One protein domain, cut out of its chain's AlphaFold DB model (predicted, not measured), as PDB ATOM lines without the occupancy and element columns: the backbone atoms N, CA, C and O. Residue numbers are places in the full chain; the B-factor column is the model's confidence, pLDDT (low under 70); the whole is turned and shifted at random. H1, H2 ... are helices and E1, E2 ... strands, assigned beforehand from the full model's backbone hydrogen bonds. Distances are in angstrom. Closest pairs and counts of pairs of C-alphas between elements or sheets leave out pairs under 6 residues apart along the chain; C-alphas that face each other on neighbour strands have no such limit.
ATOM      1  N   TYR A   4      17.419 -27.764  28.891       83.00
ATOM      2  CA  TYR A   4      18.125 -28.172  27.674       83.00
ATOM      3  C   TYR A   4      17.520 -27.547  26.410       83.00
ATOM      4  O   TYR A   4      18.260 -27.071  25.552       83.00
ATOM      5  N   ASN A   5      16.189 -27.506  26.291       82.69
ATOM      6  CA  ASN A   5      15.538 -26.913  25.124       82.69
ATOM      7  C   ASN A   5      15.778 -25.399  25.054       82.69
ATOM      8  O   ASN A   5      15.998 -24.875  23.960       82.69
ATOM      9  N   THR A   6      15.805 -24.709  26.197       81.62
ATOM     10  CA  THR A   6      16.141 -23.281  26.260       81.62
ATOM     11  C   THR A   6      17.574 -23.030  25.787       81.62
ATOM     12  O   THR A   6      17.802 -22.182  24.925       81.62
ATOM     13  N   LEU A   7      18.541 -23.817  26.273       81.56
ATOM     14  CA  LEU A   7      19.949 -23.707  25.868       81.56
ATOM     15  C   LEU A   7      20.156 -24.065  24.396       81.56
ATOM     16  O   LEU A   7      20.873 -23.369  23.680       81.56
ATOM     17  N   LYS A   8      19.481 -25.112  23.913       85.25
ATOM     18  CA  LYS A   8      19.498 -25.482  22.497       85.25
ATOM     19  C   LYS A   8      18.992 -24.337  21.623       85.25
ATOM     20  O   LYS A   8      19.619 -24.003  20.624       85.25
ATOM     21  N   THR A   9      17.887 -23.716  22.024       83.81
ATOM     22  CA  THR A   9      17.297 -22.573  21.317       83.81
ATOM     23  C   THR A   9      18.247 -21.378  21.289       83.81
ATOM     24  O   THR A   9      18.413 -20.763  20.241       83.81
ATOM     25  N   PHE A  10      18.923 -21.088  22.402       81.38
ATOM     26  CA  PHE A  10      19.918 -20.016  22.488       81.38
ATOM     27  C   PHE A  10      21.067 -20.204  21.487       81.38
ATOM     28  O   PHE A  10      21.404 -19.276  20.751       81.38
ATOM     29  N   LEU A  11      21.614 -21.420  21.413       80.94
ATOM     30  CA  LEU A  11      22.717 -21.749  20.506       80.94
ATOM     31  C   LEU A  11      22.293 -21.727  19.031       80.94
ATOM     32  O   LEU A  11      23.036 -21.235  18.188       80.94
ATOM     33  N   VAL A  12      21.085 -22.203  18.715       83.62
ATOM     34  CA  VAL A  12      20.542 -22.179  17.344       83.62
ATOM     35  C   VAL A  12      20.225 -20.750  16.885       83.62
ATOM     36  O   VAL A  12      20.442 -20.411  15.724       83.62
ATOM     37  N   ASN A  13      19.757 -19.884  17.786       78.88
ATOM     38  CA  ASN A  13      19.342 -18.518  17.459       78.88
ATOM     39  C   ASN A  13      20.488 -17.487  17.469       78.88
ATOM     40  O   ASN A  13      20.219 -16.289  17.584       78.88
ATOM     41  N   ASN A  14      21.750 -17.914  17.332       68.44
ATOM     42  CA  ASN A  14      22.928 -17.034  17.346       68.44
ATOM     43  C   ASN A  14      22.977 -16.109  18.579       68.44
ATOM     44  O   ASN A  14      23.212 -14.908  18.453       68.44
ATOM     45  N   ASN A  15      22.734 -16.653  19.774       63.97
ATOM     46  CA  ASN A  15      22.806 -15.931  21.050       63.97
ATOM     47  C   ASN A  15      21.807 -14.780  21.224       63.97
ATOM     48  O   ASN A  15      22.028 -13.889  22.047       63.97
ATOM     49  N   LYS A  16      20.701 -14.762  20.473       65.88
ATOM     50  CA  LYS A  16      19.593 -13.868  20.821       65.88
ATOM     51  C   LYS A  16      19.058 -14.245  22.202       65.88
ATOM     52  O   LYS A  16      18.960 -15.431  22.518       65.88
ATOM     53  N   SER A  17      18.725 -13.231  23.001       64.62
ATOM     54  CA  SER A  17      18.216 -13.403  24.361       64.62
ATOM     55  C   SER A  17      17.079 -14.421  24.380       64.62
ATOM     56  O   SER A  17      16.055 -14.226  23.727       64.62
ATOM     57  N   VAL A  18      17.277 -15.517  25.110       72.19
ATOM     58  CA  VAL A  18      16.229 -16.505  25.384       72.19
ATOM     59  C   VAL A  18      15.550 -16.189  26.705       72.19
ATOM     60  O   VAL A  18      16.196 -15.699  27.637       72.19
ATOM     61  N   GLU A  19      14.258 -16.500  26.785       76.06
ATOM     62  CA  GLU A  19      13.496 -16.403  28.025       76.06
ATOM     63  C   GLU A  19      14.182 -17.194  29.142       76.06
ATOM     64  O   GLU A  19      14.780 -18.254  28.923       76.06
ATOM     65  N   THR A  20      14.128 -16.638  30.349       78.50
ATOM     66  CA  THR A  20      14.696 -17.300  31.523       78.50
ATOM     67  C   THR A  20      13.840 -18.523  31.854       78.50
ATOM     68  O   THR A  20      12.618 -18.389  31.913       78.50
ATOM     69  N   PRO A  21      14.435 -19.711  32.066       77.00
ATOM     70  CA  PRO A  21      13.690 -20.872  32.536       77.00
ATOM     71  C   PRO A  21      13.005 -20.606  33.883       77.00
ATOM     72  O   PRO A  21      13.552 -19.910  34.738       77.00
ATOM     73  N   GLU A  22      11.839 -21.213  34.106       78.38
ATOM     74  CA  GLU A  22      11.176 -21.170  35.414       78.38
ATOM     75  C   GLU A  22      12.107 -21.655  36.535       78.38
ATOM     76  O   GLU A  22      12.855 -22.621  36.371       78.38
ATOM     77  N   GLY A  23      12.054 -20.981  37.687       77.81
ATOM     78  CA  GLY A  23      12.884 -21.299  38.853       77.81
ATOM     79  C   GLY A  23      14.331 -20.797  38.776       77.81
ATOM     80  O   GLY A  23      15.065 -20.929  39.754       77.81
ATOM     81  N   VAL A  24      14.743 -20.178  37.666       80.38
ATOM     82  CA  VAL A  24      16.077 -19.589  37.500       80.38
ATOM     83  C   VAL A  24      16.007 -18.072  37.643       80.38
ATOM     84  O   VAL A  24      15.073 -17.427  37.175       80.38
ATOM     85  N   CYS A  25      17.011 -17.473  38.285       81.62
ATOM     86  CA  CYS A  25      17.101 -16.026  38.431       81.62
ATOM     87  C   CYS A  25      17.311 -15.334  37.068       81.62
ATOM     88  O   CYS A  25      18.381 -15.503  36.471       81.62
ATOM     89  N   PRO A  26      16.377 -14.487  36.591       79.56
ATOM     90  CA  PRO A  26      16.490 -13.844  35.280       79.56
ATOM     91  C   PRO A  26      17.649 -12.852  35.193       79.56
ATOM     92  O   PRO A  26      18.256 -12.700  34.135       79.56
ATOM     93  N   ASN A  27      18.025 -12.216  36.307       80.25
ATOM     94  CA  ASN A  27      19.193 -11.337  36.337       80.25
ATOM     95  C   ASN A  27      20.500 -12.126  36.179       80.25
ATOM     96  O   ASN A  27      21.380 -11.693  35.443       80.25
ATOM     97  N   CYS A  28      20.644 -13.276  36.840       77.94
ATOM     98  CA  CYS A  28      21.851 -14.093  36.697       77.94
ATOM     99  C   CYS A  28      21.891 -14.833  35.353       77.94
ATOM    100  O   CYS A  28      22.962 -14.974  34.772       77.94
ATOM    101  N   TRP A  29      20.730 -15.248  34.842       79.06
ATOM    102  CA  TRP A  29      20.588 -15.854  33.519       79.06
ATOM    103  C   TRP A  29      20.963 -14.883  32.394       79.06
ATOM    104  O   TRP A  29      21.722 -15.241  31.495       79.06
ATOM    105  N   GLY A  30      20.446 -13.650  32.458       66.19
ATOM    106  CA  GLY A  30      20.662 -12.606  31.453       66.19
ATOM    107  C   GLY A  30      21.958 -11.808  31.615       66.19
ATOM    108  O   GLY A  30      22.377 -11.132  30.674       66.19
ATOM    109  N   ARG A  31      22.633 -11.866  32.771       62.84
ATOM    110  CA  ARG A  31      24.006 -11.353  32.868       62.84
ATOM    111  C   ARG A  31      24.909 -12.174  31.952       62.84
ATOM    112  O   ARG A  31      24.769 -13.391  31.841       62.84
ATOM    113  N   GLN A  32      25.917 -11.507  31.384       54.19
ATOM    114  CA  GLN A  32      27.024 -12.133  30.640       54.19
ATOM    115  C   GLN A  32      27.684 -13.304  31.396       54.19
ATOM    116  O   GLN A  32      28.392 -14.109  30.806       54.19
ATOM    117  N   GLU A  33      27.431 -13.425  32.696       55.78
ATOM    118  CA  GLU A  33      27.900 -14.511  33.540       55.78
ATOM    119  C   GLU A  33      27.368 -15.887  33.144       55.78
ATOM    120  O   GLU A  33      28.152 -16.823  33.177       55.78
ATOM    121  N   TYR A  34      26.098 -16.046  32.757       69.50
ATOM    122  CA  TYR A  34      25.610 -17.364  32.339       69.50
ATOM    123  C   TYR A  34      25.554 -17.478  30.821       69.50
ATOM    124  O   TYR A  34      26.294 -18.279  30.264       69.50
ATOM    125  N   GLN A  35      24.776 -16.641  30.122       68.62
ATOM    126  CA  GLN A  35      24.710 -16.693  28.652       68.62
ATOM    127  C   GLN A  35      26.073 -16.458  27.979       68.62
ATOM    128  O   GLN A  35      26.392 -17.135  27.004       68.62
ATOM    129  N   GLY A  36      26.895 -15.549  28.512       72.50
ATOM    130  CA  GLY A  36      28.237 -15.281  27.987       72.50
ATOM    131  C   GLY A  36      29.218 -16.415  28.286       72.50
ATOM    132  O   GLY A  36      29.758 -16.994  27.347       72.50
ATOM    133  N   LYS A  37      29.385 -16.813  29.560       79.56
ATOM    134  CA  LYS A  37      30.299 -17.920  29.920       79.56
ATOM    135  C   LYS A  37      29.876 -19.253  29.299       79.56
ATOM    136  O   LYS A  37      30.731 -20.003  28.843       79.56
ATOM    137  N   PHE A  38      28.573 -19.543  29.245       83.06
ATOM    138  CA  PHE A  38      28.040 -20.720  28.555       83.06
ATOM    139  C   PHE A  38      28.391 -20.684  27.069       83.06
ATOM    140  O   PHE A  38      28.918 -21.663  26.551       83.06
ATOM    141  N   PHE A  39      28.164 -19.557  26.386       82.06
ATOM    142  CA  PHE A  39      28.525 -19.423  24.977       82.06
ATOM    143  C   PHE A  39      30.028 -19.604  24.738       82.06
ATOM    144  O   PHE A  39      30.425 -20.305  23.806       82.06
ATOM    145  N   GLU A  40      30.874 -19.007  25.580       85.19
ATOM    146  CA  GLU A  40      32.325 -19.174  25.500       85.19
ATOM    147  C   GLU A  40      32.754 -20.627  25.731       85.19
ATOM    148  O   GLU A  40      33.605 -21.134  25.000       85.19
ATOM    149  N   ALA A  41      32.156 -21.312  26.706       88.31
ATOM    150  CA  ALA A  41      32.445 -22.711  27.001       88.31
ATOM    151  C   ALA A  41      32.012 -23.635  25.852       88.31
ATOM    152  O   ALA A  41      32.795 -24.467  25.406       88.31
ATOM    153  N   VAL A  42      30.812 -23.424  25.304       88.06
ATOM    154  CA  VAL A  42      30.296 -24.133  24.122       88.06
ATOM    155  C   VAL A  42      31.227 -23.934  22.924       88.06
ATOM    156  O   VAL A  42      31.606 -24.908  22.275       88.06
ATOM    157  N   LYS A  43      31.661 -22.692  22.657       86.69
ATOM    158  CA  LYS A  43      32.632 -22.402  21.591       86.69
ATOM    159  C   LYS A  43      33.976 -23.085  21.820       86.69
ATOM    160  O   LYS A  43      34.552 -23.605  20.869       86.69
ATOM    161  N   ARG A  44      34.484 -23.075  23.055       89.12
ATOM    162  CA  ARG A  44      35.759 -23.712  23.416       89.12
ATOM    163  C   ARG A  44      35.717 -25.223  23.204       89.12
ATOM    164  O   ARG A  44      36.690 -25.783  22.717       89.12
ATOM    165  N   GLU A  45      34.586 -25.847  23.508       89.81
ATOM    166  CA  GLU A  45      34.356 -27.277  23.286       89.81
ATOM    167  C   GLU A  45      34.029 -27.636  21.829       89.81
ATOM    168  O   GLU A  45      33.804 -28.808  21.517       89.81
ATOM    169  N   GLY A  46      33.981 -26.648  20.928       88.69
ATOM    170  CA  GLY A  46      33.641 -26.864  19.522       88.69
ATOM    171  C   GLY A  46      32.204 -27.347  19.325       88.69
ATOM    172  O   GLY A  46      31.931 -28.113  18.401       88.69
ATOM    173  N   ILE A  47      31.290 -26.956  20.215       89.31
ATOM    174  CA  ILE A  47      29.875 -27.310  20.122       89.31
ATOM    175  C   ILE A  47      29.173 -26.292  19.220       89.31
ATOM    176  O   ILE A  47      29.246 -25.084  19.437       89.31
ATOM    177  N   ASP A  48      28.462 -26.788  18.216       87.12
ATOM    178  CA  ASP A  48      27.724 -25.998  17.239       87.12
ATOM    179  C   ASP A  48      26.374 -26.646  16.909       87.12
ATOM    180  O   ASP A  48      25.999 -27.685  17.448       87.12
ATOM    181  N   THR A  49      25.612 -26.038  16.000       83.88
ATOM    182  CA  THR A  49      24.287 -26.531  15.599       83.88
ATOM    183  C   THR A  49      24.287 -27.938  14.995       83.88
ATOM    184  O   THR A  49      23.235 -28.575  14.990       83.88
ATOM    185  N   GLN A  50      25.419 -28.422  14.476       87.88
ATOM    186  CA  GLN A  50      25.541 -29.740  13.851       87.88
ATOM    187  C   GLN A  50      25.700 -30.837  14.907       87.88
ATOM    188  O   GLN A  50      25.050 -31.873  14.805       87.88
ATOM    189  N   ASN A  51      26.489 -30.586  15.957       90.06
ATOM    190  CA  ASN A  51      26.790 -31.576  16.999       90.06
ATOM    191  C   ASN A  51      26.038 -31.349  18.331       90.06
ATOM    192  O   ASN A  51      26.144 -32.159  19.254       90.06
ATOM    193  N   ILE A  52      25.229 -30.288  18.445       87.38
ATOM    194  CA  ILE A  52      24.506 -29.902  19.672       87.38
ATOM    195  C   ILE A  52      23.663 -31.026  20.283       87.38
ATOM    196  O   ILE A  52      23.557 -31.140  21.503       87.38
ATOM    197  N   THR A  53      23.055 -31.867  19.442       88.56
ATOM    198  CA  THR A  53      22.188 -32.961  19.904       88.56
ATOM    199  C   THR A  53      23.014 -34.112  20.479       88.56
ATOM    200  O   THR A  53      22.624 -34.693  21.489       88.56
ATOM    201  N   GLU A  54      24.178 -34.399  19.895       91.12
ATOM    202  CA  GLU A  54      25.131 -35.397  20.398       91.12
ATOM    203  C   GLU A  54      25.808 -34.914  21.686       91.12
ATOM    204  O   GLU A  54      26.054 -35.682  22.614       91.12
ATOM    205  N   LYS A  55      26.036 -33.601  21.789       90.81
ATOM    206  CA  LYS A  55      26.631 -32.929  22.949       90.81
ATOM    207  C   LYS A  55      25.619 -32.589  24.046       90.81
ATOM    208  O   LYS A  55      25.969 -31.913  25.013       90.81
ATOM    209  N   LYS A  56      24.387 -33.104  23.957       89.81
ATOM    210  CA  LYS A  56      23.327 -32.900  24.955       89.81
ATOM    211  C   LYS A  56      23.803 -33.174  26.384       89.81
ATOM    212  O   LYS A  56      23.548 -32.355  27.259       89.81
ATOM    213  N   GLY A  57      24.513 -34.281  26.609       90.06
ATOM    214  CA  GLY A  57      25.012 -34.642  27.941       90.06
ATOM    215  C   GLY A  57      25.991 -33.612  28.510       90.06
ATOM    216  O   GLY A  57      25.876 -33.239  29.672       90.06
ATOM    217  N   TRP A  58      26.891 -33.082  27.677       91.62
ATOM    218  CA  TRP A  58      27.819 -32.023  28.082       91.62
ATOM    219  C   TRP A  58      27.073 -30.731  28.428       91.62
ATOM    220  O   TRP A  58      27.327 -30.128  29.466       91.62
ATOM    221  N   ILE A  59      26.103 -30.337  27.594       87.81
ATOM    222  CA  ILE A  59      25.299 -29.124  27.806       87.81
ATOM    223  C   ILE A  59      24.515 -29.224  29.113       87.81
ATOM    224  O   ILE A  59      24.477 -28.260  29.873       87.81
ATOM    225  N   GLN A  60      23.907 -30.381  29.381       86.62
ATOM    226  CA  GLN A  60      23.202 -30.627  30.636       86.62
ATOM    227  C   GLN A  60      24.160 -30.574  31.826       86.62
ATOM    228  O   GLN A  60      23.899 -29.807  32.741       86.62
ATOM    229  N   ALA A  61      25.300 -31.265  31.763       88.31
ATOM    230  CA  ALA A  61      26.270 -31.289  32.856       88.31
ATOM    231  C   ALA A  61      26.877 -29.907  33.154       88.31
ATOM    232  O   ALA A  61      27.104 -29.568  34.316       88.31
ATOM    233  N   TYR A  62      27.148 -29.098  32.125       86.81
ATOM    234  CA  TYR A  62      27.581 -27.711  32.306       86.81
ATOM    235  C   TYR A  62      26.473 -26.899  32.978       86.81
ATOM    236  O   TYR A  62      26.714 -26.169  33.937       86.81
ATOM    237  N   ALA A  63      25.243 -27.045  32.489       81.81
ATOM    238  CA  ALA A  63      24.110 -26.332  33.032       81.81
ATOM    239  C   ALA A  63      23.840 -26.721  34.490       81.81
ATOM    240  O   ALA A  63      23.679 -25.837  35.311       81.81
ATOM    241  N   GLU A  64      23.886 -27.997  34.854       82.25
ATOM    242  CA  GLU A  64      23.739 -28.458  36.239       82.25
ATOM    243  C   GLU A  64      24.830 -27.878  37.150       82.25
ATOM    244  O   GLU A  64      24.525 -27.317  38.197       82.25
ATOM    245  N   GLN A  65      26.097 -27.912  36.725       81.75
ATOM    246  CA  GLN A  65      27.209 -27.375  37.521       81.75
ATOM    247  C   GLN A  65      27.135 -25.858  37.733       81.75
ATOM    248  O   GLN A  65      27.555 -25.358  38.777       81.75
ATOM    249  N   HIS A  66      26.631 -25.116  36.747       79.00
ATOM    250  CA  HIS A  66      26.656 -23.654  36.765       79.00
ATOM    251  C   HIS A  66      25.307 -23.011  37.110       79.00
ATOM    252  O   HIS A  66      25.288 -21.857  37.542       79.00
ATOM    253  N   LEU A  67      24.187 -23.724  36.961       74.81
ATOM    254  CA  LEU A  67      22.854 -23.196  37.262       74.81
ATOM    255  C   LEU A  67      22.434 -23.373  38.699       74.81
ATOM    256  O   LEU A  67      21.705 -22.508  39.174       74.81
ATOM    257  N   SER A  68      22.924 -24.394  39.406       69.88
ATOM    258  CA  SER A  68      22.594 -24.569  40.824       69.88
ATOM    259  C   SER A  68      22.927 -23.337  41.670       69.88
ATOM    260  O   SER A  68      22.267 -23.056  42.664       69.88
ATOM    261  N   GLY A  69      23.912 -22.534  41.248       70.81
ATOM    262  CA  GLY A  69      24.238 -21.269  41.906       70.81
ATOM    263  C   GLY A  69      23.227 -20.143  41.668       70.81
ATOM    264  O   GLY A  69      23.206 -19.182  42.430       70.81
ATOM    265  N   ILE A  70      22.396 -20.216  40.628       77.00
ATOM    266  CA  ILE A  70      21.483 -19.134  40.229       77.00
ATOM    267  C   ILE A  70      20.003 -19.514  40.330       77.00
ATOM    268  O   ILE A  70      19.140 -18.726  39.931       77.00
ATOM    269  N   GLU A  71      19.704 -20.689  40.880       77.75
ATOM    270  CA  GLU A  71      18.347 -21.099  41.219       77.75
ATOM    271  C   GLU A  71      17.725 -20.135  42.238       77.75
ATOM    272  O   GLU A  71      18.381 -19.579  43.131       77.75
ATOM    273  N   LEU A  72      16.427 -19.900  42.075       80.75
ATOM    274  CA  LEU A  72      15.637 -19.131  43.017       80.75
ATOM    275  C   LEU A  72      15.272 -20.026  44.203       80.75
ATOM    276  O   LEU A  72      14.592 -21.040  44.050       80.75
ATOM    277  N   SER A  73      15.685 -19.625  45.403       78.75
ATOM    278  CA  SER A  73      15.178 -20.230  46.630       78.75
ATOM    279  C   SER A  73      13.721 -19.830  46.805       78.75
ATOM    280  O   SER A  73      13.413 -18.645  46.960       78.75
ATOM    281  N   LYS A  74      12.835 -20.827  46.766       70.25
ATOM    282  CA  LYS A  74      11.401 -20.637  46.968       70.25
ATOM    283  C   LYS A  74      11.135 -20.335  48.434       70.25
ATOM    284  O   LYS A  74      11.325 -21.181  49.304       70.25
ATOM    285  N   SER A  75      10.720 -19.113  48.720       67.19
ATOM    286  CA  SER A  75      10.256 -18.704  50.043       67.19
ATOM    287  C   SER A  75       9.009 -17.870  49.827       67.19
ATOM    288  O   SER A  75       9.115 -16.665  49.671       67.19
ATOM    289  N   GLU A  76       7.830 -18.487  49.728       63.81
ATOM    290  CA  GLU A  76       6.593 -17.730  49.486       63.81
ATOM    291  C   GLU A  76       6.428 -16.616  50.541       63.81
ATOM    292  O   GLU A  76       6.567 -16.896  51.736       63.81
ATOM    293  N   PRO A  77       6.164 -15.351  50.142       68.88
ATOM    294  CA  PRO A  77       5.836 -14.845  48.795       68.88
ATOM    295  C   PRO A  77       7.027 -14.272  47.982       68.88
ATOM    296  O   PRO A  77       6.830 -13.648  46.941       68.88
ATOM    297  N   ILE A  78       8.262 -14.420  48.465       73.81
ATOM    298  CA  ILE A  78       9.477 -13.813  47.911       73.81
ATOM    299  C   ILE A  78      10.513 -14.886  47.549       73.81
ATOM    300  O   ILE A  78      11.253 -15.395  48.391       73.81
ATOM    301  N   ASN A  79      10.666 -15.146  46.259       80.69
ATOM    302  CA  ASN A  79      11.762 -15.950  45.738       80.69
ATOM    303  C   ASN A  79      13.075 -15.159  45.823       80.69
ATOM    304  O   ASN A  79      13.147 -14.026  45.355       80.69
ATOM    305  N   THR A  80      14.135 -15.728  46.396       81.62
ATOM    306  CA  THR A  80      15.440 -15.041  46.494       81.62
ATOM    307  C   THR A  80      16.512 -15.814  45.738       81.62
ATOM    308  O   THR A  80      16.672 -17.016  45.933       81.62
ATOM    309  N   CYS A  81      17.270 -15.139  44.875       82.06
ATOM    310  CA  CYS A  81      18.420 -15.746  44.209       82.06
ATOM    311  C   CYS A  81      19.602 -15.849  45.177       82.06
ATOM    312  O   CYS A  81      20.056 -14.834  45.704       82.06
ATOM    313  N   VAL A  82      20.155 -17.050  45.347       76.75
ATOM    314  CA  VAL A  82      21.305 -17.279  46.241       76.75
ATOM    315  C   VAL A  82      22.608 -16.657  45.725       76.75
ATOM    316  O   VAL A  82      23.453 -16.273  46.525       76.75
ATOM    317  N   SER A  83      22.762 -16.491  44.405       77.62
ATOM    318  CA  SER A  83      23.974 -15.915  43.801       77.62
ATOM    319  C   SER A  83      24.026 -14.387  43.850       77.62
ATOM    320  O   SER A  83      25.083 -13.830  44.130       77.62
ATOM    321  N   CYS A  84      22.918 -13.693  43.565       81.00
ATOM    322  CA  CYS A  84      22.914 -12.223  43.490       81.00
ATOM    323  C   CYS A  84      22.102 -11.534  44.591       81.00
ATOM    324  O   CYS A  84      22.091 -10.308  44.652       81.00
ATOM    325  N   GLY A  85      21.394 -12.294  45.434       78.94
ATOM    326  CA  GLY A  85      20.575 -11.764  46.526       78.94
ATOM    327  C   GLY A  85      19.304 -11.032  46.085       78.94
ATOM    328  O   GLY A  85      18.587 -10.501  46.932       78.94
ATOM    329  N   LEU A  86      19.010 -10.983  44.778       82.94
ATOM    330  CA  LEU A  86      17.796 -10.344  44.278       82.94
ATOM    331  C   LEU A  86      16.555 -11.121  44.696       82.94
ATOM    332  O   LEU A  86      16.517 -12.353  44.648       82.94
ATOM    333  N   LYS A  87      15.542 -10.348  45.071       82.88
ATOM    334  CA  LYS A  87      14.226 -10.812  45.484       82.88
ATOM    335  C   LYS A  87      13.256 -10.646  44.320       82.88
ATOM    336  O   LYS A  87      13.190  -9.576  43.723       82.88
ATOM    337  N   TYR A  88      12.514 -11.699  44.036       77.56
ATOM    338  CA  TYR A  88      11.470 -11.772  43.028       77.56
ATOM    339  C   TYR A  88      10.162 -12.083  43.743       77.56
ATOM    340  O   TYR A  88      10.096 -13.027  44.530       77.56
ATOM    341  N   VAL A  89       9.140 -11.270  43.507       72.00
ATOM    342  CA  VAL A  89       7.795 -11.544  44.011       72.00
ATOM    343  C   VAL A  89       7.124 -12.459  42.999       72.00
ATOM    344  O   VAL A  89       7.140 -12.162  41.807       72.00
ATOM    345  N   ASP A  90       6.601 -13.588  43.465       62.44
ATOM    346  CA  ASP A  90       5.770 -14.459  42.635       62.44
ATOM    347  C   ASP A  90       4.406 -13.761  42.500       62.44
ATOM    348  O   ASP A  90       3.598 -13.770  43.432       62.44
TER     349      ASP A  90
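What this domain is: This is residues 4 to 90 of the 92 residues of an uncharacterized protein of Fluviicola sp (UniProt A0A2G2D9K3). An elongated model has three helices, H1, H3 and H4, gathered with few contacts at one end, and a small two-stranded hairpin, E1 and E2, at the other. The short H2 lies between the two ends, and H1 meets the first part of H4, residues 56 to 60, at a wide angle of 75 degrees, the closest C-alphas being those of Tyr 4, the first residue of H1, and Gln 60. The printed part has 87 residues, in the order H1, H2, H3, H4, E1, E2; the sheet E1 - E2 is antiparallel. The class is mostly helix, though under half of the residues are in named elements. The whole is compact, with a radius of gyration of the C-alphas of 13.5 A and spans of 43 by 22 by 18 A.

How they stand to each other: H1, residues 4 to 12, touches H4, residues 56 to 67, with residues 56 to 60 of H4 alone; the closest C-alphas, of Tyr 4 and Gln 60, are 6.4 A apart, and the lines are about perpendicular at 75 degrees. H2, residues 26 to 30, is close but not clearly touching H3, residues 35 to 44, with the closest C-alphas, of Trp 29 and Gln 35, 6.4 A apart. H3 and H4 are close but not clearly touching, the closest C-alphas being those of Phe 38 and Tyr 62 at 7.9 A, and run opposite ways at a steep tilt of 41 degrees. In H1, H2, H3 and H4 every O i to N i+4 pair is within hydrogen-bond range. E1, residues 78 to 81, and E2, residues 87 to 89, form a hairpin; N 79 and O 88 are 2.8 A apart, within hydrogen-bond range.

Where its parts are: H1 begins at C-alpha 4 (18.125, -28.172, 27.674). H3 is 14.1 A long and H4 15.7 A. E2 ends at C-alpha 89 (7.795, -11.544, 44.011).

The domain as a whole: The C-alphas farthest apart, of Gln 50 and Pro 77, are 42.8 A apart. The printed part has no cut; the links H1 to H2 and H3 to H4 are long. The pLDDT is under 70 at residues 14 to 17, 30 to 35, 68, 75 to 77 and 90.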